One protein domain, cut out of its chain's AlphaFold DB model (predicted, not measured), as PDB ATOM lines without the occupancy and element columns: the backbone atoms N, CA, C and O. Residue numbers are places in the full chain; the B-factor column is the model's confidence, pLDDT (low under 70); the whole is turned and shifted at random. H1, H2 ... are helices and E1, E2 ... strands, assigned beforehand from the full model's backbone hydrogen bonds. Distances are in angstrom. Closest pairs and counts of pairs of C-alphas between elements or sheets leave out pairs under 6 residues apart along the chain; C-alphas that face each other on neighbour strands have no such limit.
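What this domain is: This is residues 3 to 95 and 215 to 265 of the 458 residues of the protein "G_PROTEIN_RECEP_F3_4 domain-containing protein" of Biomphalaria glabrata (UniProt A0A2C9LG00). A strongly twisted sheet of five strands has the short helix H3 across one face, while H2 and then H1 lead away from H3, with H1 off the sheet. The long hairpin of E5 and E6 makes one side of the sheet; E1 lies well out from the sheet, off the face opposite H3 and apart from each of the sheet's five strands, and the tail after E6 runs back past that same face. The printed part has 144 residues with three named helices and six named strands, in the order E1 H1 E2 H2 E3 H3 E4 E5 E6; under half of the residues are in named elements, and the class is mixed, helices and strands. The sheet runs E2 E3 E4 E5 E6 and is mixed. The whole is compact, with a radius of gyration of the C-alphas of 15.8 A, and rounded, spanning 42 by 35 by 33 A.

How they stand to each other: E1, residues 7 to 9, pairs with no named strand. H1, residues 23 to 32, is apart from E1. E2, residues 39 to 42, is an edge strand. H2, residues 46 to 58, touches H1 with residues 51 to 56 alone, at a steep tilt of 57 degrees, the same way; the closest C-alphas, of Phe 23 and Ile 52, are 6.7 A apart. H2 only just is on the sheet, with 5 pairs of C-alphas within 10 A, and only grazes it. E3, residues 66 to 69, is parallel to E2, with N 40 and O 66 2.8 A apart. H3, residues 71 to 78, touches H2 at a steep tilt of 50 degrees, the same way; the closest C-alphas, of Asp 46 and Ser 72, are 4.5 A apart. E4, residues 87 to 92, is parallel to E3, with N 87 and O 67 2.9 A apart. E2, H2, E3 and E3, H3, E4 are strand-helix-strand units, two parallel neighbour strands with a helix between, each with a right-handed crossover. H3 is on the sheet at a height of 6.7 A and only just over E4, on which 4 of its 8 C-alphas fall, against 2 each on E3 and on E5, residues 216 to 224; it runs across the strands, at 71 degrees to E4 on the local plane. E5 is antiparallel to E4, with N 90 and O 218 3.0 A apart. E6, residues 228 to 238, forms a hairpin with E5, with N 221 and O 231 2.9 A apart. Every O i to N i+4 pair is within hydrogen-bond range in H1 and H2, and 3 of 4 are in H3.

Where its parts are: E1 begins at C-alpha 7, (-25.795, 19.674, 230.345). H1 is 14.1 A long, H2 18.6 A and H3 10.5 A. E4 is 15.3 A long, E5 26.2 A and E6 30.0 A; E6 ends at C-alpha 238, (-14.679, 30.408, 239.449).

The domain as a whole: The C-alphas farthest apart, of Asn 34 and Val 95, are 46.7 A apart. Residues 96 to 214 are not printed, and C-alphas 95 and 215 are 12.4 A apart across the cut. The link from E1 to H1 is long, with 13 residues, and residues 239 to 265 hold no named element. The mean pLDDT of the printed part is 74.3, and 52 residues are under 70, among them residues 3 to 8 and 224 to 254.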
ATOM      1  N   LYS A   3     -29.831  17.691 236.052       36.47
ATOM      2  CA  LYS A   3     -29.391  18.860 235.282       36.47
ATOM      3  C   LYS A   3     -28.313  19.583 236.084       36.47
ATOM      4  O   LYS A   3     -28.625  20.171 237.114       36.47
ATOM      5  N   LEU A   4     -27.075  19.587 235.591       41.41
ATOM      6  CA  LEU A   4     -26.081  20.587 235.984       41.41
ATOM      7  C   LEU A   4     -25.924  21.574 234.824       41.41
ATOM      8  O   LEU A   4     -25.517  21.187 233.731       41.41
ATOM      9  N   SER A   5     -26.267  22.842 235.066       41.91
ATOM     10  CA  SER A   5     -25.893  23.996 234.230       41.91
ATOM     11  C   SER A   5     -26.011  23.791 232.704       41.91
ATOM     12  O   SER A   5     -25.074  24.060 231.959       41.91
ATOM     13  N   GLY A   6     -27.157  23.288 232.227       47.00
ATOM     14  CA  GLY A   6     -27.443  23.148 230.789       47.00
ATOM     15  C   GLY A   6     -26.933  21.865 230.119       47.00
ATOM     16  O   GLY A   6     -27.273  21.625 228.966       47.00
ATOM     17  N   THR A   7     -26.205  21.003 230.835       55.34
ATOM     18  CA  THR A   7     -25.795  19.674 230.345       55.34
ATOM     19  C   THR A   7     -26.602  18.564 231.020       55.34
ATOM     20  O   THR A   7     -26.781  18.553 232.241       55.34
ATOM     21  N   THR A   8     -27.134  17.636 230.222       60.91
ATOM     22  CA  THR A   8     -27.815  16.430 230.712       60.91
ATOM     23  C   THR A   8     -26.810  15.299 230.857       60.91
ATOM     24  O   THR A   8     -26.223  14.874 229.865       60.91
ATOM     25  N   TYR A   9     -26.641  14.791 232.077       72.62
ATOM     26  CA  TYR A   9     -25.862  13.586 232.341       72.62
ATOM     27  C   TYR A   9     -26.747  12.500 232.952       72.62
ATOM     28  O   TYR A   9     -27.845  12.756 233.463       72.62
ATOM     29  N   CYS A  10     -26.267  11.266 232.858       73.62
ATOM     30  CA  CYS A  10     -26.957  10.096 233.363       73.62
ATOM     31  C   CYS A  10     -26.045   9.333 234.313       73.62
ATOM     32  O   CYS A  10     -24.916   8.987 233.973       73.62
ATOM     33  N   GLU A  11     -26.562   9.091 235.510       77.19
ATOM     34  CA  GLU A  11     -25.914   8.298 236.542       77.19
ATOM     35  C   GLU A  11     -26.426   6.861 236.448       77.19
ATOM     36  O   GLU A  11     -27.636   6.632 236.381       77.19
ATOM     37  N   SER A  12     -25.505   5.899 236.382       76.31
ATOM     38  CA  SER A  12     -25.840   4.474 236.318       76.31
ATOM     39  C   SER A  12     -26.184   3.920 237.697       76.31
ATOM     40  O   SER A  12     -27.179   3.213 237.849       76.31
ATOM     41  N   VAL A  13     -25.371   4.251 238.700       81.44
ATOM     42  CA  VAL A  13     -25.539   3.810 240.081       81.44
ATOM     43  C   VAL A  13     -24.932   4.829 241.040       81.44
ATOM     44  O   VAL A  13     -23.833   5.326 240.806       81.44
ATOM     45  N   GLN A  14     -25.639   5.083 242.141       87.38
ATOM     46  CA  GLN A  14     -25.125   5.837 243.278       87.38
ATOM     47  C   GLN A  14     -24.866   4.872 244.433       87.38
ATOM     48  O   GLN A  14     -25.788   4.195 244.890       87.38
ATOM     49  N   ILE A  15     -23.630   4.818 244.928       88.81
ATOM     50  CA  ILE A  15     -23.266   3.980 246.075       88.81
ATOM     51  C   ILE A  15     -22.791   4.890 247.201       88.81
ATOM     52  O   ILE A  15     -21.826   5.636 247.047       88.81
ATOM     53  N   LYS A  16     -23.481   4.828 248.340       90.62
ATOM     54  CA  LYS A  16     -23.031   5.469 249.577       90.62
ATOM     55  C   LYS A  16     -22.141   4.489 250.327       90.62
ATOM     56  O   LYS A  16     -22.497   3.322 250.458       90.62
ATOM     57  N   VAL A  17     -20.993   4.968 250.789       89.88
ATOM     58  CA  VAL A  17     -20.001   4.162 251.505       89.88
ATOM     59  C   VAL A  17     -19.705   4.779 252.864       89.88
ATOM     60  O   VAL A  17     -19.632   6.000 252.999       89.88
ATOM     61  N   GLU A  18     -19.516   3.915 253.851       89.69
ATOM     62  CA  GLU A  18     -19.104   4.246 255.216       89.69
ATOM     63  C   GLU A  18     -17.781   3.538 255.540       89.69
ATOM     64  O   GLU A  18     -17.359   2.630 254.824       89.69
ATOM     65  N   GLU A  19     -17.116   3.919 256.629       86.19
ATOM     66  CA  GLU A  19     -15.799   3.368 256.997       86.19
ATOM     67  C   GLU A  19     -15.815   1.850 257.245       86.19
ATOM     68  O   GLU A  19     -14.823   1.170 256.996       86.19
ATOM     69  N   THR A  20     -16.948   1.308 257.692       86.62
ATOM     70  CA  THR A  20     -17.157  -0.124 257.971       86.62
ATOM     71  C   THR A  20     -17.638  -0.921 256.756       86.62
ATOM     72  O   THR A  20     -17.848  -2.130 256.854       86.62
ATOM     73  N   SER A  21     -17.840  -0.267 255.609       88.25
ATOM     74  CA  SER A  21     -18.360  -0.918 254.406       88.25
ATOM     75  C   SER A  21     -17.371  -1.935 253.833       88.25
ATOM     76  O   SER A  21     -16.155  -1.729 253.845       88.25
ATOM     77  N   ASN A  22     -17.882  -3.025 253.251       89.88
ATOM     78  CA  ASN A  22     -17.034  -3.967 252.525       89.88
ATOM     79  C   ASN A  22     -16.679  -3.412 251.137       89.88
ATOM     80  O   ASN A  22     -17.377  -3.642 250.149       89.88
ATOM     81  N   PHE A  23     -15.559  -2.696 251.054       89.44
ATOM     82  CA  PHE A  23     -15.064  -2.115 249.801       89.44
ATOM     83  C   PHE A  23     -14.776  -3.154 248.711       89.44
ATOM     84  O   PHE A  23     -14.793  -2.815 247.530       89.44
ATOM     85  N   THR A  24     -14.544  -4.417 249.079       89.56
ATOM     86  CA  THR A  24     -14.356  -5.500 248.105       89.56
ATOM     87  C   THR A  24     -15.643  -5.746 247.326       89.56
ATOM     88  O   THR A  24     -15.607  -5.779 246.101       89.56
ATOM     89  N   ASP A  25     -16.778  -5.837 248.021       88.75
ATOM     90  CA  ASP A  25     -18.084  -6.096 247.406       88.75
ATOM     91  C   ASP A  25     -18.548  -4.910 246.556       88.75
ATOM     92  O   ASP A  25     -19.089  -5.081 245.467       88.75
ATOM     93  N   VAL A  26     -18.256  -3.687 247.007       89.38
ATOM     94  CA  VAL A  26     -18.540  -2.472 246.233       89.38
ATOM     95  C   VAL A  26     -17.753  -2.470 244.916       89.38
ATOM     96  O   VAL A  26     -18.313  -2.219 243.849       89.38
ATOM     97  N   LEU A  27     -16.452  -2.779 244.957       89.12
ATOM     98  CA  LEU A  27     -15.603  -2.802 243.761       89.12
ATOM     99  C   LEU A  27     -15.918  -3.978 242.828       89.12
ATOM    100  O   LEU A  27     -15.826  -3.831 241.606       89.12
ATOM    101  N   THR A  28     -16.306  -5.137 243.365       86.50
ATOM    102  CA  THR A  28     -16.770  -6.255 242.537       86.50
ATOM    103  C   THR A  28     -18.098  -5.906 241.880       86.50
ATOM    104  O   THR A  28     -18.197  -6.058 240.670       86.50
ATOM    105  N   GLN A  29     -19.059  -5.320 242.598       86.50
ATOM    106  CA  GLN A  29     -20.323  -4.854 242.018       86.50
ATOM    107  C   GLN A  29     -20.099  -3.849 240.877       86.50
ATOM    108  O   GLN A  29     -20.745  -3.944 239.835       86.50
ATOM    109  N   LEU A  30     -19.162  -2.912 241.040       84.12
ATOM    110  CA  LEU A  30     -18.832  -1.920 240.010       84.12
ATOM    111  C   LEU A  30     -18.171  -2.526 238.761       84.12
ATOM    112  O   LEU A  30     -18.209  -1.910 237.699       84.12
ATOM    113  N   THR A  31     -17.560  -3.708 238.869       80.94
ATOM    114  CA  THR A  31     -16.833  -4.350 237.759       80.94
ATOM    115  C   THR A  31     -17.598  -5.496 237.107       80.94
ATOM    116  O   THR A  31     -17.450  -5.705 235.906       80.94
ATOM    117  N   THR A  32     -18.405  -6.235 237.869       78.75
ATOM    118  CA  THR A  32     -19.230  -7.356 237.387       78.75
ATOM    119  C   THR A  32     -20.664  -6.941 237.080       78.75
ATOM    120  O   THR A  32     -21.374  -7.660 236.377       78.75
ATOM    121  N   GLY A  33     -21.097  -5.784 237.586       70.12
ATOM    122  CA  GLY A  33     -22.396  -5.218 237.272       70.12
ATOM    123  C   GLY A  33     -22.544  -4.946 235.779       70.12
ATOM    124  O   GLY A  33     -21.583  -4.620 235.080       70.12
ATOM    125  N   ASN A  34     -23.777  -5.052 235.283       69.50
ATOM    126  CA  ASN A  34     -24.118  -4.766 233.890       69.50
ATOM    127  C   ASN A  34     -24.187  -3.246 233.639       69.50
ATOM    128  O   ASN A  34     -25.219  -2.703 233.245       69.50
ATOM    129  N   TYR A  35     -23.094  -2.545 233.946       73.69
ATOM    130  CA  TYR A  35     -22.950  -1.107 233.775       73.69
ATOM    131  C   TYR A  35     -22.076  -0.828 232.552       73.69
ATOM    132  O   TYR A  35     -20.944  -1.293 232.455       73.69
ATOM    133  N   SER A  36     -22.583  -0.027 231.616       65.69
ATOM    134  CA  SER A  36     -21.806   0.400 230.442       65.69
ATOM    135  C   SER A  36     -20.743   1.456 230.792       65.69
ATOM    136  O   SER A  36     -19.767   1.625 230.067       65.69
ATOM    137  N   SER A  37     -20.911   2.170 231.911       73.25
ATOM    138  CA  SER A  37     -20.013   3.239 232.357       73.25
ATOM    139  C   SER A  37     -18.756   2.694 233.041       73.25
ATOM    140  O   SER A  37     -18.856   2.029 234.067       73.25
ATOM    141  N   LYS A  38     -17.572   3.065 232.542       79.38
ATOM    142  CA  LYS A  38     -16.275   2.804 233.205       79.38
ATOM    143  C   LYS A  38     -15.748   3.978 234.037       79.38
ATOM    144  O   LYS A  38     -14.655   3.891 234.594       79.38
ATOM    145  N   ILE A  39     -16.482   5.088 234.061       83.50
ATOM    146  CA  ILE A  39     -16.104   6.315 234.762       83.50
ATOM    147  C   ILE A  39     -16.722   6.279 236.154       83.50
ATOM    148  O   ILE A  39     -17.928   6.080 236.282       83.50
ATOM    149  N   ILE A  40     -15.900   6.495 237.175       88.38
ATOM    150  CA  ILE A  40     -16.325   6.535 238.570       88.38
ATOM    151  C   ILE A  40     -15.993   7.906 239.129       88.38
ATOM    152  O   ILE A  40     -14.838   8.326 239.102       88.38
ATOM    153  N   VAL A  41     -17.013   8.580 239.655       89.81
ATOM    154  CA  VAL A  41     -16.850   9.832 240.391       89.81
ATOM    155  C   VAL A  41     -16.809   9.515 241.882       89.81
ATOM    156  O   VAL A  41     -17.769   8.975 242.428       89.81
ATOM    157  N   VAL A  42     -15.697   9.838 242.538       92.00
ATOM    158  CA  VAL A  42     -15.477   9.582 243.964       92.00
ATOM    159  C   VAL A  42     -15.517  10.893 244.734       92.00
ATOM    160  O   VAL A  42     -14.666  11.766 244.562       92.00
ATOM    161  N   LEU A  43     -16.508  11.004 245.614       91.75
ATOM    162  CA  LEU A  43     -16.681  12.118 246.543       91.75
ATOM    163  C   LEU A  43     -16.650  11.556 247.962       91.75
ATOM    164  O   LEU A  43     -17.681  11.187 248.520       91.75
ATOM    165  N   THR A  44     -15.451  11.416 248.516       90.00
ATOM    166  CA  THR A  44     -15.240  10.812 249.835       90.00
ATOM    167  C   THR A  44     -14.165  11.564 250.613       90.00
ATOM    168  O   THR A  44     -13.481  12.448 250.090       90.00
ATOM    169  N   SER A  45     -14.023  11.227 251.895       89.31
ATOM    170  CA  SER A  45     -12.918  11.711 252.721       89.31
ATOM    171  C   SER A  45     -11.576  11.114 252.274       89.31
ATOM    172  O   SER A  45     -11.524  10.079 251.600       89.31
ATOM    173  N   ASP A  46     -10.476  11.743 252.694       84.62
ATOM    174  CA  ASP A  46      -9.106  11.258 252.464       84.62
ATOM    175  C   ASP A  46      -8.914   9.819 252.982       84.62
ATOM    176  O   ASP A  46      -8.394   8.950 252.278       84.62
ATOM    177  N   PHE A  47      -9.435   9.515 254.175       88.12
ATOM    178  CA  PHE A  47      -9.333   8.180 254.768       88.12
ATOM    179  C   PHE A  47      -9.987   7.094 253.900       88.12
ATOM    180  O   PHE A  47      -9.353   6.090 253.573       88.12
ATOM    181  N   ILE A  48     -11.231   7.314 253.465       91.12
ATOM    182  CA  ILE A  48     -11.955   6.352 252.624       91.12
ATOM    183  C   ILE A  48     -11.296   6.242 251.242       91.12
ATOM    184  O   ILE A  48     -11.142   5.139 250.720       91.12
ATOM    185  N   SER A  49     -10.844   7.361 250.666       90.75
ATOM    186  CA  SER A  49     -10.121   7.372 249.388       90.75
ATOM    187  C   SER A  49      -8.881   6.470 249.431       90.75
ATOM    188  O   SER A  49      -8.659   5.683 248.506       90.75
ATOM    189  N   LYS A  50      -8.102   6.519 250.523       90.25
ATOM    190  CA  LYS A  50      -6.929   5.650 250.737       90.25
ATOM    191  C   LYS A  50      -7.299   4.168 250.740       90.25
ATOM    192  O   LYS A  50      -6.632   3.383 250.064       90.25
ATOM    193  N   ILE A  51      -8.367   3.796 251.447       91.38
ATOM    194  CA  ILE A  51      -8.849   2.407 251.504       91.38
ATOM    195  C   ILE A  51      -9.285   1.930 250.116       91.38
ATOM    196  O   ILE A  51      -8.872   0.853 249.681       91.38
ATOM    197  N   ILE A  52     -10.068   2.740 249.395       91.56
ATOM    198  CA  ILE A  52     -10.523   2.413 248.037       91.56
ATOM    199  C   ILE A  52      -9.317   2.195 247.123       91.56
ATOM    200  O   ILE A  52      -9.241   1.167 246.454       91.56
ATOM    201  N   SER A  53      -8.350   3.115 247.121       91.25
ATOM    202  CA  SER A  53      -7.170   2.994 246.261       91.25
ATOM    203  C   SER A  53      -6.349   1.739 246.568       91.25
ATOM    204  O   SER A  53      -5.963   1.002 245.660       91.25
ATOM    205  N   GLN A  54      -6.141   1.431 247.852       90.44
ATOM    206  CA  GLN A  54      -5.451   0.209 248.255       90.44
ATOM    207  C   GLN A  54      -6.180  -1.041 247.743       90.44
ATOM    208  O   GLN A  54      -5.559  -1.919 247.140       90.44
ATOM    209  N   LYS A  55      -7.506  -1.097 247.904       90.31
ATOM    210  CA  LYS A  55      -8.321  -2.221 247.428       90.31
ATOM    211  C   LYS A  55      -8.329  -2.350 245.905       90.31
ATOM    212  O   LYS A  55      -8.316  -3.466 245.391       90.31
ATOM    213  N   VAL A  56      -8.269  -1.241 245.169       90.62
ATOM    214  CA  VAL A  56      -8.137  -1.238 243.701       90.62
ATOM    215  C   VAL A  56      -6.841  -1.919 243.251       90.62
ATOM    216  O   VAL A  56      -6.857  -2.680 242.278       90.62
ATOM    217  N   TYR A  57      -5.731  -1.700 243.963       89.06
ATOM    218  CA  TYR A  57      -4.477  -2.407 243.693       89.06
ATOM    219  C   TYR A  57      -4.540  -3.885 244.083       89.06
ATOM    220  O   TYR A  57      -4.117  -4.726 243.289       89.06
ATOM    221  N   GLU A  58      -5.104  -4.212 245.251       90.12
ATOM    222  CA  GLU A  58      -5.276  -5.601 245.711       90.12
ATOM    223  C   GLU A  58      -6.095  -6.433 244.709       90.12
ATOM    224  O   GLU A  58      -5.721  -7.556 244.373       90.12
ATOM    225  N   LEU A  59      -7.165  -5.854 244.153       89.00
ATOM    226  CA  LEU A  59      -8.047  -6.502 243.176       89.00
ATOM    227  C   LEU A  59      -7.556  -6.410 241.720       89.00
ATOM    228  O   LEU A  59      -8.256  -6.846 240.804       89.00
ATOM    229  N   LYS A  60      -6.362  -5.850 241.471       87.31
ATOM    230  CA  LYS A  60      -5.790  -5.661 240.122       87.31
ATOM    231  C   LYS A  60      -6.760  -4.959 239.157       87.31
ATOM    232  O   LYS A  60      -6.917  -5.351 237.997       87.31
ATOM    233  N   LEU A  61      -7.421  -3.909 239.643       83.81
ATOM    234  CA  LEU A  61      -8.375  -3.102 238.872       83.81
ATOM    235  C   LEU A  61      -7.736  -1.858 238.232       83.81
ATOM    236  O   LEU A  61      -8.436  -1.024 237.655       83.81
ATOM    237  N   ASN A  62      -6.408  -1.737 238.299       80.69
ATOM    238  CA  ASN A  62      -5.677  -0.638 237.674       80.69
ATOM    239  C   ASN A  62      -5.940  -0.600 236.155       80.69
ATOM    240  O   ASN A  62      -5.974  -1.646 235.507       80.69
ATOM    241  N   ARG A  63      -6.140   0.600 235.599       76.50
ATOM    242  CA  ARG A  63      -6.475   0.857 234.180       76.50
ATOM    243  C   ARG A  63      -7.789   0.248 233.653       76.50
ATOM    244  O   ARG A  63      -8.113   0.422 232.482       76.50
ATOM    245  N   LYS A  64      -8.585  -0.443 234.482       79.62
ATOM    246  CA  LYS A  64      -9.904  -0.971 234.068       79.62
ATOM    247  C   LYS A  64     -11.017   0.069 234.163       79.62
ATOM    248  O   LYS A  64     -11.952   0.054 233.365       79.62
ATOM    249  N   LEU A  65     -10.905   0.956 235.147       82.94
ATOM    250  CA  LEU A  65     -11.870   2.003 235.475       82.94
ATOM    251  C   LEU A  65     -11.158   3.355 235.439       82.94
ATOM    252  O   LEU A  65      -9.974   3.430 235.773       82.94
ATOM    253  N   LEU A  66     -11.860   4.397 235.004       86.12
ATOM    254  CA  LEU A  66     -11.379   5.772 235.061       86.12
ATOM    255  C   LEU A  66     -11.921   6.413 236.336       86.12
ATOM    256  O   LEU A  66     -13.136   6.511 236.507       86.12
ATOM    257  N   TRP A  67     -11.029   6.862 237.213       88.75
ATOM    258  CA  TRP A  67     -11.415   7.494 238.472       88.75
ATOM    259  C   TRP A  67     -11.305   9.008 238.357       88.75
ATOM    260  O   TRP A  67     -10.246   9.530 238.003       88.75
ATOM    261  N   LEU A  68     -12.400   9.688 238.676       89.75
ATOM    262  CA  LEU A  68     -12.506  11.130 238.824       89.75
ATOM    263  C   LEU A  68     -12.776  11.406 240.299       89.75
ATOM    264  O   LEU A  68     -13.797  10.969 240.820       89.75
ATOM    265  N   GLY A  69     -11.884  12.106 240.986       89.69
ATOM    266  CA  GLY A  69     -12.051  12.350 242.413       89.69
ATOM    267  C   GLY A  69     -11.898  13.808 242.812       89.69
ATOM    268  O   GLY A  69     -11.326  14.622 242.080       89.69
ATOM    269  N   SER A  70     -12.433  14.129 243.989       88.31
ATOM    270  CA  SER A  70     -12.280  15.447 244.608       88.31
ATOM    271  C   SER A  70     -10.846  15.682 245.113       88.31
ATOM    272  O   SER A  70      -9.904  14.954 244.787       88.31
ATOM    273  N   ASP A  71     -10.691  16.700 245.948       83.25
ATOM    274  CA  ASP A  71      -9.480  17.050 246.688       83.25
ATOM    275  C   ASP A  71      -8.835  15.868 247.429       83.25
ATOM    276  O   ASP A  71      -7.626  15.667 247.307       83.25
ATOM    277  N   SER A  72      -9.624  15.037 248.113       84.69
ATOM    278  CA  SER A  72      -9.152  13.808 248.770       84.69
ATOM    279  C   SER A  72      -8.432  12.861 247.803       84.69
ATOM    280  O   SER A  72      -7.413  12.258 248.137       84.69
ATOM    281  N   TRP A  73      -8.934  12.734 246.573       88.12
ATOM    282  CA  TRP A  73      -8.335  11.861 245.563       88.12
ATOM    283  C   TRP A  73      -7.113  12.502 244.906       88.12
ATOM    284  O   TRP A  73      -6.146  11.811 244.585       88.12
ATOM    285  N   ALA A  74      -7.111  13.830 244.751       83.62
ATOM    286  CA  ALA A  74      -5.934  14.563 244.295       83.62
ATOM    287  C   ALA A  74      -4.741  14.359 245.245       83.62
ATOM    288  O   ALA A  74      -3.621  14.165 244.779       83.62
ATOM    289  N   GLN A  75      -4.975  14.287 246.562       80.31
ATOM    290  CA  GLN A  75      -3.929  13.949 247.538       80.31
ATOM    291  C   GLN A  75      -3.305  12.570 247.298       80.31
ATOM    292  O   GLN A  75      -2.090  12.421 247.398       80.31
ATOM    293  N   LEU A  76      -4.091  11.572 246.892       82.75
ATOM    294  CA  LEU A  76      -3.550  10.260 246.524       82.75
ATOM    295  C   LEU A  76      -2.672  10.307 245.274       82.75
ATOM    296  O   LEU A  76      -1.704   9.549 245.175       82.75
ATOM    297  N   ILE A  77      -3.024  11.162 244.310       81.00
ATOM    298  CA  ILE A  77      -2.235  11.379 243.093       81.00
ATOM    299  C   ILE A  77      -0.885  11.995 243.469       81.00
ATOM    300  O   ILE A  77       0.153  11.499 243.032       81.00
ATOM    301  N   PHE A  78      -0.901  13.011 244.333       75.88
ATOM    302  CA  PHE A  78       0.287  13.651 244.892       75.88
ATOM    303  C   PHE A  78       1.180  12.659 245.658       75.88
ATOM    304  O   PHE A  78       2.388  12.619 245.435       75.88
ATOM    305  N   ASP A  79       0.587  11.781 246.469       75.38
ATOM    306  CA  ASP A  79       1.299  10.721 247.196       75.38
ATOM    307  C   ASP A  79       1.800   9.577 246.289       75.38
ATOM    308  O   ASP A  79       2.466   8.650 246.761       75.38
ATOM    309  N   GLY A  80       1.448   9.584 244.998       75.69
ATOM    310  CA  GLY A  80       1.769   8.514 244.051       75.69
ATOM    311  C   GLY A  80       1.070   7.187 244.365       75.69
ATOM    312  O   GLY A  80       1.532   6.131 243.925       75.69
ATOM    313  N   ARG A  81      -0.022   7.225 245.137       82.38
ATOM    314  CA  ARG A  81      -0.816   6.066 245.579       82.38
ATOM    315  C   ARG A  81      -2.160   5.957 244.869       82.38
ATOM    316  O   ARG A  81      -2.947   5.098 245.247       82.38
ATOM    317  N   ALA A  82      -2.462   6.825 243.910       85.56
ATOM    318  CA  ALA A  82      -3.673   6.728 243.105       85.56
ATOM    319  C   ALA A  82      -3.490   5.745 241.934       85.56
ATOM    320  O   ALA A  82      -2.372   5.605 241.429       85.56
ATOM    321  N   PRO A  83      -4.567   5.097 241.452       86.69
ATOM    322  CA  PRO A  83      -4.510   4.273 240.247       86.69
ATOM    323  C   PRO A  83      -4.027   5.078 239.027       86.69
ATOM    324  O   PRO A  83      -4.175   6.303 238.967       86.69
ATOM    325  N   ASP A  84      -3.458   4.393 238.037       83.44
ATOM    326  CA  ASP A  84      -2.933   5.041 236.833       83.44
ATOM    327  C   ASP A  84      -4.076   5.617 235.979       83.44
ATOM    328  O   ASP A  84      -5.140   5.008 235.850       83.44
ATOM    329  N   GLY A  85      -3.842   6.771 235.352       79.06
ATOM    330  CA  GLY A  85      -4.794   7.447 234.464       79.06
ATOM    331  C   GLY A  85      -5.893   8.227 235.189       79.06
ATOM    332  O   GLY A  85      -6.753   8.809 234.531       79.06
ATOM    333  N   THR A  86      -5.878   8.241 236.522       87.31
ATOM    334  CA  THR A  86      -6.900   8.898 237.344       87.31
ATOM    335  C   THR A  86      -6.753  10.407 237.355       87.31
ATOM    336  O   THR A  86      -5.655  10.933 237.165       87.31
ATOM    337  N   ILE A  87      -7.874  11.096 237.568       87.62
ATOM    338  CA  ILE A  87      -7.958  12.553 237.563       87.62
ATOM    339  C   ILE A  87      -8.438  13.020 238.934       87.62
ATOM    340  O   ILE A  87      -9.443  12.537 239.457       87.62
ATOM    341  N   GLY A  88      -7.717  13.976 239.506       86.94
ATOM    342  CA  GLY A  88      -8.055  14.629 240.762       86.94
ATOM    343  C   GLY A  88      -8.226  16.126 240.566       86.94
ATOM    344  O   GLY A  88      -7.547  16.744 239.743       86.94
ATOM    345  N   VAL A  89      -9.123  16.711 241.351       84.31
ATOM    346  CA  VAL A  89      -9.336  18.158 241.397       84.31
ATOM    347  C   VAL A  89      -8.804  18.679 242.718       84.31
ATOM    348  O   VAL A  89      -9.218  18.201 243.765       84.31
ATOM    349  N   SER A  90      -7.918  19.672 242.696       79.12
ATOM    350  CA  SER A  90      -7.447  20.315 243.926       79.12
ATOM    351  C   SER A  90      -7.595  21.826 243.857       79.12
ATOM    352  O   SER A  90      -7.369  22.455 242.820       79.12
ATOM    353  N   TYR A  91      -7.958  22.424 244.989       74.81
ATOM    354  CA  TYR A  91      -7.902  23.869 245.152       74.81
ATOM    355  C   TYR A  91      -6.451  24.338 245.044       74.81
ATOM    356  O   TYR A  91      -5.540  23.731 245.596       74.81
ATOM    357  N   THR A  92      -6.218  25.439 244.347       66.06
ATOM    358  CA  THR A  92      -4.904  26.049 244.177       66.06
ATOM    359  C   THR A  92      -4.939  27.464 244.719       66.06
ATOM    360  O   THR A  92      -5.813  28.264 244.398       66.06
ATOM    361  N   SER A  93      -3.958  27.789 245.552       62.75
ATOM    362  CA  SER A  93      -3.807  29.121 246.117       62.75
ATOM    363  C   SER A  93      -2.500  29.735 245.658       62.75
ATOM    364  O   SER A  93      -1.480  29.056 245.576       62.75
ATOM    365  N   THR A  94      -2.532  31.033 245.384       54.47
ATOM    366  CA  THR A  94      -1.360  31.831 245.002       54.47
ATOM    367  C   THR A  94      -0.530  32.288 246.198       54.47
ATOM    368  O   THR A  94       0.601  32.725 246.024       54.47
ATOM    369  N   VAL A  95      -1.083  32.205 247.413       56.84
ATOM    370  CA  VAL A  95      -0.392  32.615 248.638       56.84
ATOM    371  C   VAL A  95       0.383  31.418 249.160       56.84
ATOM    372  O   VAL A  95      -0.210  30.489 249.701       56.84
ATOM    373  N   GLY A 215     -12.348  30.615 243.768       56.81
ATOM    374  CA  GLY A 215     -11.445  29.504 243.994       56.81
ATOM    375  C   GLY A 215     -10.763  29.155 242.696       56.81
ATOM    376  O   GLY A 215     -11.444  28.955 241.690       56.81
ATOM    377  N   ARG A 216      -9.428  29.086 242.707       67.75
ATOM    378  CA  ARG A 216      -8.710  28.491 241.584       67.75
ATOM    379  C   ARG A 216      -8.695  26.987 241.792       67.75
ATOM    380  O   ARG A 216      -8.210  26.527 242.820       67.75
ATOM    381  N   PHE A 217      -9.218  26.226 240.845       74.88
ATOM    382  CA  PHE A 217      -9.167  24.769 240.860       74.88
ATOM    383  C   PHE A 217      -8.226  24.294 239.770       74.88
ATOM    384  O   PHE A 217      -8.283  24.779 238.642       74.88
ATOM    385  N   SER A 218      -7.364  23.349 240.118       75.62
ATOM    386  CA  SER A 218      -6.439  22.735 239.180       75.62
ATOM    387  C   SER A 218      -6.764  21.262 239.026       75.62
ATOM    388  O   SER A 218      -7.023  20.564 240.011       75.62
ATOM    389  N   PHE A 219      -6.743  20.805 237.779       80.56
ATOM    390  CA  PHE A 219      -6.946  19.407 237.429       80.56
ATOM    391  C   PHE A 219      -5.597  18.721 237.259       80.56
ATOM    392  O   PHE A 219      -4.728  19.217 236.536       80.56
ATOM    393  N   TYR A 220      -5.444  17.570 237.904       80.25
ATOM    394  CA  TYR A 220      -4.236  16.757 237.854       80.25
ATOM    395  C   TYR A 220      -4.573  15.362 237.356       80.25
ATOM    396  O   TYR A 220      -5.572  14.787 237.783       80.25
ATOM    397  N   GLN A 221      -3.729  14.808 236.491       84.00
ATOM    398  CA  GLN A 221      -3.835  13.431 236.030       84.00
ATOM    399  C   GLN A 221      -2.542  12.673 236.315       84.00
ATOM    400  O   GLN A 221      -1.444  13.186 236.096       84.00
ATOM    401  N   LEU A 222      -2.669  11.436 236.796       81.00
ATOM    402  CA  LEU A 222      -1.526  10.548 236.984       81.00
ATOM    403  C   LEU A 222      -1.262   9.754 235.701       81.00
ATOM    404  O   LEU A 222      -2.057   8.888 235.343       81.00
ATOM    405  N   VAL A 223      -0.141  10.009 235.026       77.81
ATOM    406  CA  VAL A 223       0.221   9.339 233.767       77.81
ATOM    407  C   VAL A 223       1.392   8.380 234.000       77.81
ATOM    408  O   VAL A 223       2.301   8.642 234.787       77.81
ATOM    409  N   SER A 224       1.334   7.214 233.354       69.62
ATOM    410  CA  SER A 224       2.226   6.071 233.607       69.62
ATOM    411  C   SER A 224       2.645   5.409 232.281       69.62
ATOM    412  O   SER A 224       2.413   4.216 232.065       69.62
ATOM    413  N   LYS A 225       3.174   6.214 231.341       59.19
ATOM    414  CA  LYS A 225       3.717   5.748 230.044       59.19
ATOM    415  C   LYS A 225       5.214   5.404 230.117       59.19
ATOM    416  O   LYS A 225       5.572   4.314 229.699       59.19
ATOM    417  N   ASP A 226       6.024   6.241 230.775       56.56
ATOM    418  CA  ASP A 226       7.492   6.074 230.908       56.56
ATOM    419  C   ASP A 226       7.979   6.159 232.375       56.56
ATOM    420  O   ASP A 226       9.101   6.557 232.677       56.56
ATOM    421  N   GLY A 227       7.093   5.823 233.317       63.66
ATOM    422  CA  GLY A 227       7.237   6.080 234.755       63.66
ATOM    423  C   GLY A 227       6.065   6.911 235.284       63.66
ATOM    424  O   GLY A 227       5.373   7.570 234.507       63.66
ATOM    425  N   ARG A 228       5.806   6.867 236.601       64.88
ATOM    426  CA  ARG A 228       4.708   7.634 237.220       64.88
ATOM    427  C   ARG A 228       5.068   9.115 237.248       64.88
ATOM    428  O   ARG A 228       5.947   9.515 238.007       64.88
ATOM    429  N   HIS A 229       4.378   9.915 236.446       66.62
ATOM    430  CA  HIS A 229       4.528  11.364 236.424       66.62
ATOM    431  C   HIS A 229       3.168  12.050 236.537       66.62
ATOM    432  O   HIS A 229       2.130  11.525 236.130       66.62
ATOM    433  N   LEU A 230       3.186  13.227 237.151       66.50
ATOM    434  CA  LEU A 230       2.000  14.013 237.439       66.50
ATOM    435  C   LEU A 230       1.824  15.069 236.351       66.50
ATOM    436  O   LEU A 230       2.694  15.917 236.159       66.50
ATOM    437  N   LEU A 231       0.701  15.008 235.644       65.06
ATOM    438  CA  LEU A 231       0.343  15.951 234.595       65.06
ATOM    439  C   LEU A 231      -0.628  16.992 235.165       65.06
ATOM    440  O   LEU A 231      -1.741  16.653 235.568       65.06
ATOM    441  N   GLY A 232      -0.211  18.258 235.221       63.16
ATOM    442  CA  GLY A 232      -1.113  19.383 235.493       63.16
ATOM    443  C   GLY A 232      -1.810  19.804 234.202       63.16
ATOM    444  O   GLY A 232      -1.133  20.134 233.234       63.16
ATOM    445  N   ILE A 233      -3.143  19.759 234.170       62.53
ATOM    446  CA  ILE A 233      -3.915  19.857 232.920       62.53
ATOM    447  C   ILE A 233      -4.446  21.268 232.681       62.53
ATOM    448  O   ILE A 233      -4.320  21.812 231.589       62.53
ATOM    449  N   SER A 234      -5.091  21.860 233.683       58.44
ATOM    450  CA  SER A 234      -5.735  23.168 233.542       58.44
ATOM    451  C   SER A 234      -5.937  23.842 234.893       58.44
ATOM    452  O   SER A 234      -6.102  23.170 235.915       58.44
ATOM    453  N   HIS A 235      -5.942  25.175 234.872       57.72
ATOM    454  CA  HIS A 235      -6.258  26.038 236.006       57.72
ATOM    455  C   HIS A 235      -7.564  26.779 235.699       57.72
ATOM    456  O   HIS A 235      -7.671  27.454 234.677       57.72
ATOM    457  N   HIS A 236      -8.565  26.635 236.563       56.22
ATOM    458  CA  HIS A 236      -9.878  27.259 236.414       56.22
ATOM    459  C   HIS A 236     -10.143  28.243 237.535       56.22
ATOM    460  O   HIS A 236      -9.978  27.891 238.700       56.22
ATOM    461  N   ILE A 237     -10.615  29.441 237.193       50.50
ATOM    462  CA  ILE A 237     -11.079  30.441 238.152       50.50
ATOM    463  C   ILE A 237     -12.610  30.417 238.148       50.50
ATOM    464  O   ILE A 237     -13.242  30.532 237.100       50.50
ATOM    465  N   ILE A 238     -13.227  30.237 239.315       51.34
ATOM    466  CA  ILE A 238     -14.679  30.408 239.449       51.34
ATOM    467  C   ILE A 238     -14.959  31.893 239.699       51.34
ATOM    468  O   ILE A 238     -14.506  32.427 240.714       51.34
ATOM    469  N   GLY A 239     -15.660  32.543 238.762       43.59
ATOM    470  CA  GLY A 239     -16.081  33.946 238.838       43.59
ATOM    471  C   GLY A 239     -17.414  34.146 239.577       43.59
ATOM    472  O   GLY A 239     -18.083  33.181 239.956       43.59
ATOM    473  N   GLU A 240     -17.799  35.413 239.777       42.16
ATOM    474  CA  GLU A 240     -18.894  35.863 240.664       42.16
ATOM    475  C   GLU A 240     -20.304  35.339 240.287       42.16
ATOM    476  O   GLU A 240     -21.162  35.241 241.161       42.16
ATOM    477  N   ASP A 241     -20.523  34.871 239.051       41.50
ATOM    478  CA  ASP A 241     -21.825  34.363 238.571       41.50
ATOM    479  C   ASP A 241     -21.984  32.828 238.618       41.50
ATOM    480  O   ASP A 241     -22.888  32.271 237.992       41.50
ATOM    481  N   LYS A 242     -21.095  32.091 239.307       46.59
ATOM    482  CA  LYS A 242     -20.960  30.611 239.197       46.59
ATOM    483  C   LYS A 242     -20.634  30.118 237.778       46.59
ATOM    484  O   LYS A 242     -20.543  28.912 237.543       46.59
ATOM    485  N   LEU A 243     -20.421  31.037 236.842       40.66
ATOM    486  CA  LEU A 243     -19.846  30.772 235.538       40.66
ATOM    487  C   LEU A 243     -18.328  30.720 235.719       40.66
ATOM    488  O   LEU A 243     -17.701  31.655 236.215       40.66
ATOM    489  N   VAL A 244     -17.744  29.577 235.372       47.47
ATOM    490  CA  VAL A 244     -16.293  29.382 235.331       47.47
ATOM    491  C   VAL A 244     -15.728  30.372 234.308       47.47
ATOM    492  O   VAL A 244     -15.904  30.165 233.106       47.47
ATOM    493  N   GLU A 245     -15.071  31.444 234.761       43.41
ATOM    494  CA  GLU A 245     -14.290  32.316 233.882       43.41
ATOM    495  C   GLU A 245     -13.082  31.495 233.413       43.41
ATOM    496  O   GLU A 245     -12.139  31.204 234.154       43.41
ATOM    497  N   ARG A 246     -13.192  30.982 232.183       48.88
ATOM    498  CA  ARG A 246     -12.222  30.074 231.569       48.88
ATOM    499  C   ARG A 246     -10.926  30.827 231.279       48.88
ATOM    500  O   ARG A 246     -10.817  31.448 230.229       48.88
ATOM    501  N   GLU A 247      -9.920  30.682 232.138       45.88
ATOM    502  CA  GLU A 247      -8.543  31.011 231.740       45.88
ATOM    503  C   GLU A 247      -8.027  30.050 230.652       45.88
ATOM    504  O   GLU A 247      -7.157  30.450 229.896       45.88
ATOM    505  N   ASN A 248      -8.612  28.849 230.495       52.03
ATOM    506  CA  ASN A 248      -8.517  27.990 229.303       52.03
ATOM    507  C   ASN A 248      -9.686  26.976 229.285       52.03
ATOM    508  O   ASN A 248     -10.028  26.436 230.339       52.03
ATOM    509  N   PRO A 249     -10.348  26.679 228.150       56.53
ATOM    510  CA  PRO A 249     -11.291  25.563 228.083       56.53
ATOM    511  C   PRO A 249     -10.544  24.234 228.272       56.53
ATOM    512  O   PRO A 249      -9.601  23.952 227.536       56.53
ATOM    513  N   VAL A 250     -10.984  23.397 229.221       61.19
ATOM    514  CA  VAL A 250     -10.512  22.007 229.310       61.19
ATOM    515  C   VAL A 250     -10.863  21.307 228.002       61.19
ATOM    516  O   VAL A 250     -12.041  21.107 227.701       61.19
ATOM    517  N   SER A 251      -9.851  20.942 227.222       61.78
ATOM    518  CA  SER A 251     -10.032  20.103 226.042       61.78
ATOM    519  C   SER A 251      -9.848  18.643 226.435       61.78
ATOM    520  O   SER A 251      -8.985  18.310 227.238       61.78
ATOM    521  N   VAL A 252     -10.614  17.736 225.835       65.81
ATOM    522  CA  VAL A 252     -10.376  16.291 226.001       65.81
ATOM    523  C   VAL A 252      -8.951  15.926 225.557       65.81
ATOM    524  O   VAL A 252      -8.328  15.058 226.155       65.81
ATOM    525  N   ASN A 253      -8.393  16.669 224.595       65.56
ATOM    526  CA  ASN A 253      -7.045  16.455 224.064       65.56
ATOM    527  C   ASN A 253      -5.920  16.828 225.044       65.56
ATOM    528  O   ASN A 253      -4.773  16.476 224.788       65.56
ATOM    529  N   SER A 254      -6.207  17.555 226.132       67.81
ATOM    530  CA  SER A 254      -5.199  17.843 227.163       67.81
ATOM    531  C   SER A 254      -5.031  16.706 228.174       67.81
ATOM    532  O   SER A 254      -4.125  16.764 229.001       67.81
ATOM    533  N   PHE A 255      -5.896  15.689 228.128       75.06
ATOM    534  CA  PHE A 255      -5.771  14.483 228.938       75.06
ATOM    535  C   PHE A 255      -5.112  13.365 228.140       75.06
ATOM    536  O   PHE A 255      -5.372  13.191 226.950       75.06
ATOM    537  N   ASP A 256      -4.332  12.542 228.831       75.69
ATOM    538  CA  ASP A 256      -3.781  11.322 228.261       75.69
ATOM    539  C   ASP A 256      -4.644  10.124 228.669       75.69
ATOM    540  O   ASP A 256      -4.425   9.485 229.703       75.69
ATOM    541  N   PHE A 257      -5.702   9.863 227.901       75.50
ATOM    542  CA  PHE A 257      -6.569   8.711 228.133       75.50
ATOM    543  C   PHE A 257      -6.016   7.457 227.456       75.50
ATOM    544  O   PHE A 257      -5.598   7.474 226.300       75.50
ATOM    545  N   HIS A 258      -6.092   6.325 228.159       72.12
ATOM    546  CA  HIS A 258      -5.903   5.020 227.529       72.12
ATOM    547  C   HIS A 258      -6.967   4.813 226.427       72.12
ATOM    548  O   HIS A 258      -8.139   5.116 226.683       72.12
ATOM    549  N   PRO A 259      -6.618   4.266 225.245       69.06
ATOM    550  CA  PRO A 259      -7.558   4.082 224.130       69.06
ATOM    551  C   PRO A 259      -8.860   3.366 224.520       69.06
ATOM    552  O   PRO A 259      -9.943   3.770 224.112       69.06
ATOM    553  N   ASP A 260      -8.769   2.368 225.404       67.75
ATOM    554  CA  ASP A 260      -9.910   1.592 225.922       67.75
ATOM    555  C   ASP A 260     -10.970   2.402 226.694       67.75
ATOM    556  O   ASP A 260     -12.067   1.888 226.957       67.75
ATOM    557  N   TYR A 261     -10.641   3.627 227.122       68.31
ATOM    558  CA  TYR A 261     -11.584   4.547 227.765       68.31
ATOM    559  C   TYR A 261     -12.355   5.404 226.761       68.31
ATOM    560  O   TYR A 261     -13.439   5.877 227.089       68.31
ATOM    561  N   LEU A 262     -11.811   5.597 225.558       64.56
ATOM    562  CA  LEU A 262     -12.391   6.429 224.503       64.56
ATOM    563  C   LEU A 262     -13.217   5.617 223.493       64.56
ATOM    564  O   LEU A 262     -13.697   6.182 222.515       64.56
ATOM    565  N   ASP A 263     -13.387   4.312 223.728       63.00
ATOM    566  CA  ASP A 263     -14.133   3.397 222.863       63.00
ATOM    567  C   ASP A 263     -15.608   3.838 222.703       63.00
ATOM    568  O   ASP A 263     -16.399   3.705 223.648       63.00
ATOM    569  N   PRO A 264     -16.009   4.324 221.508       55.38
ATOM    570  CA  PRO A 264     -17.347   4.851 221.261       55.38
ATOM    571  C   PRO A 264     -18.456   3.810 221.414       55.38
ATOM    572  O   PRO A 264     -19.602   4.150 221.707       55.38
ATOM    573  N   THR A 265     -18.119   2.528 221.245       56.41
ATOM    574  CA  THR A 265     -19.086   1.423 221.288       56.41
ATOM    575  C   THR A 265     -19.628   1.157 222.692       56.41
ATOM    576  O   THR A 265     -20.636   0.470 222.851       56.41
TER     577      THR A 265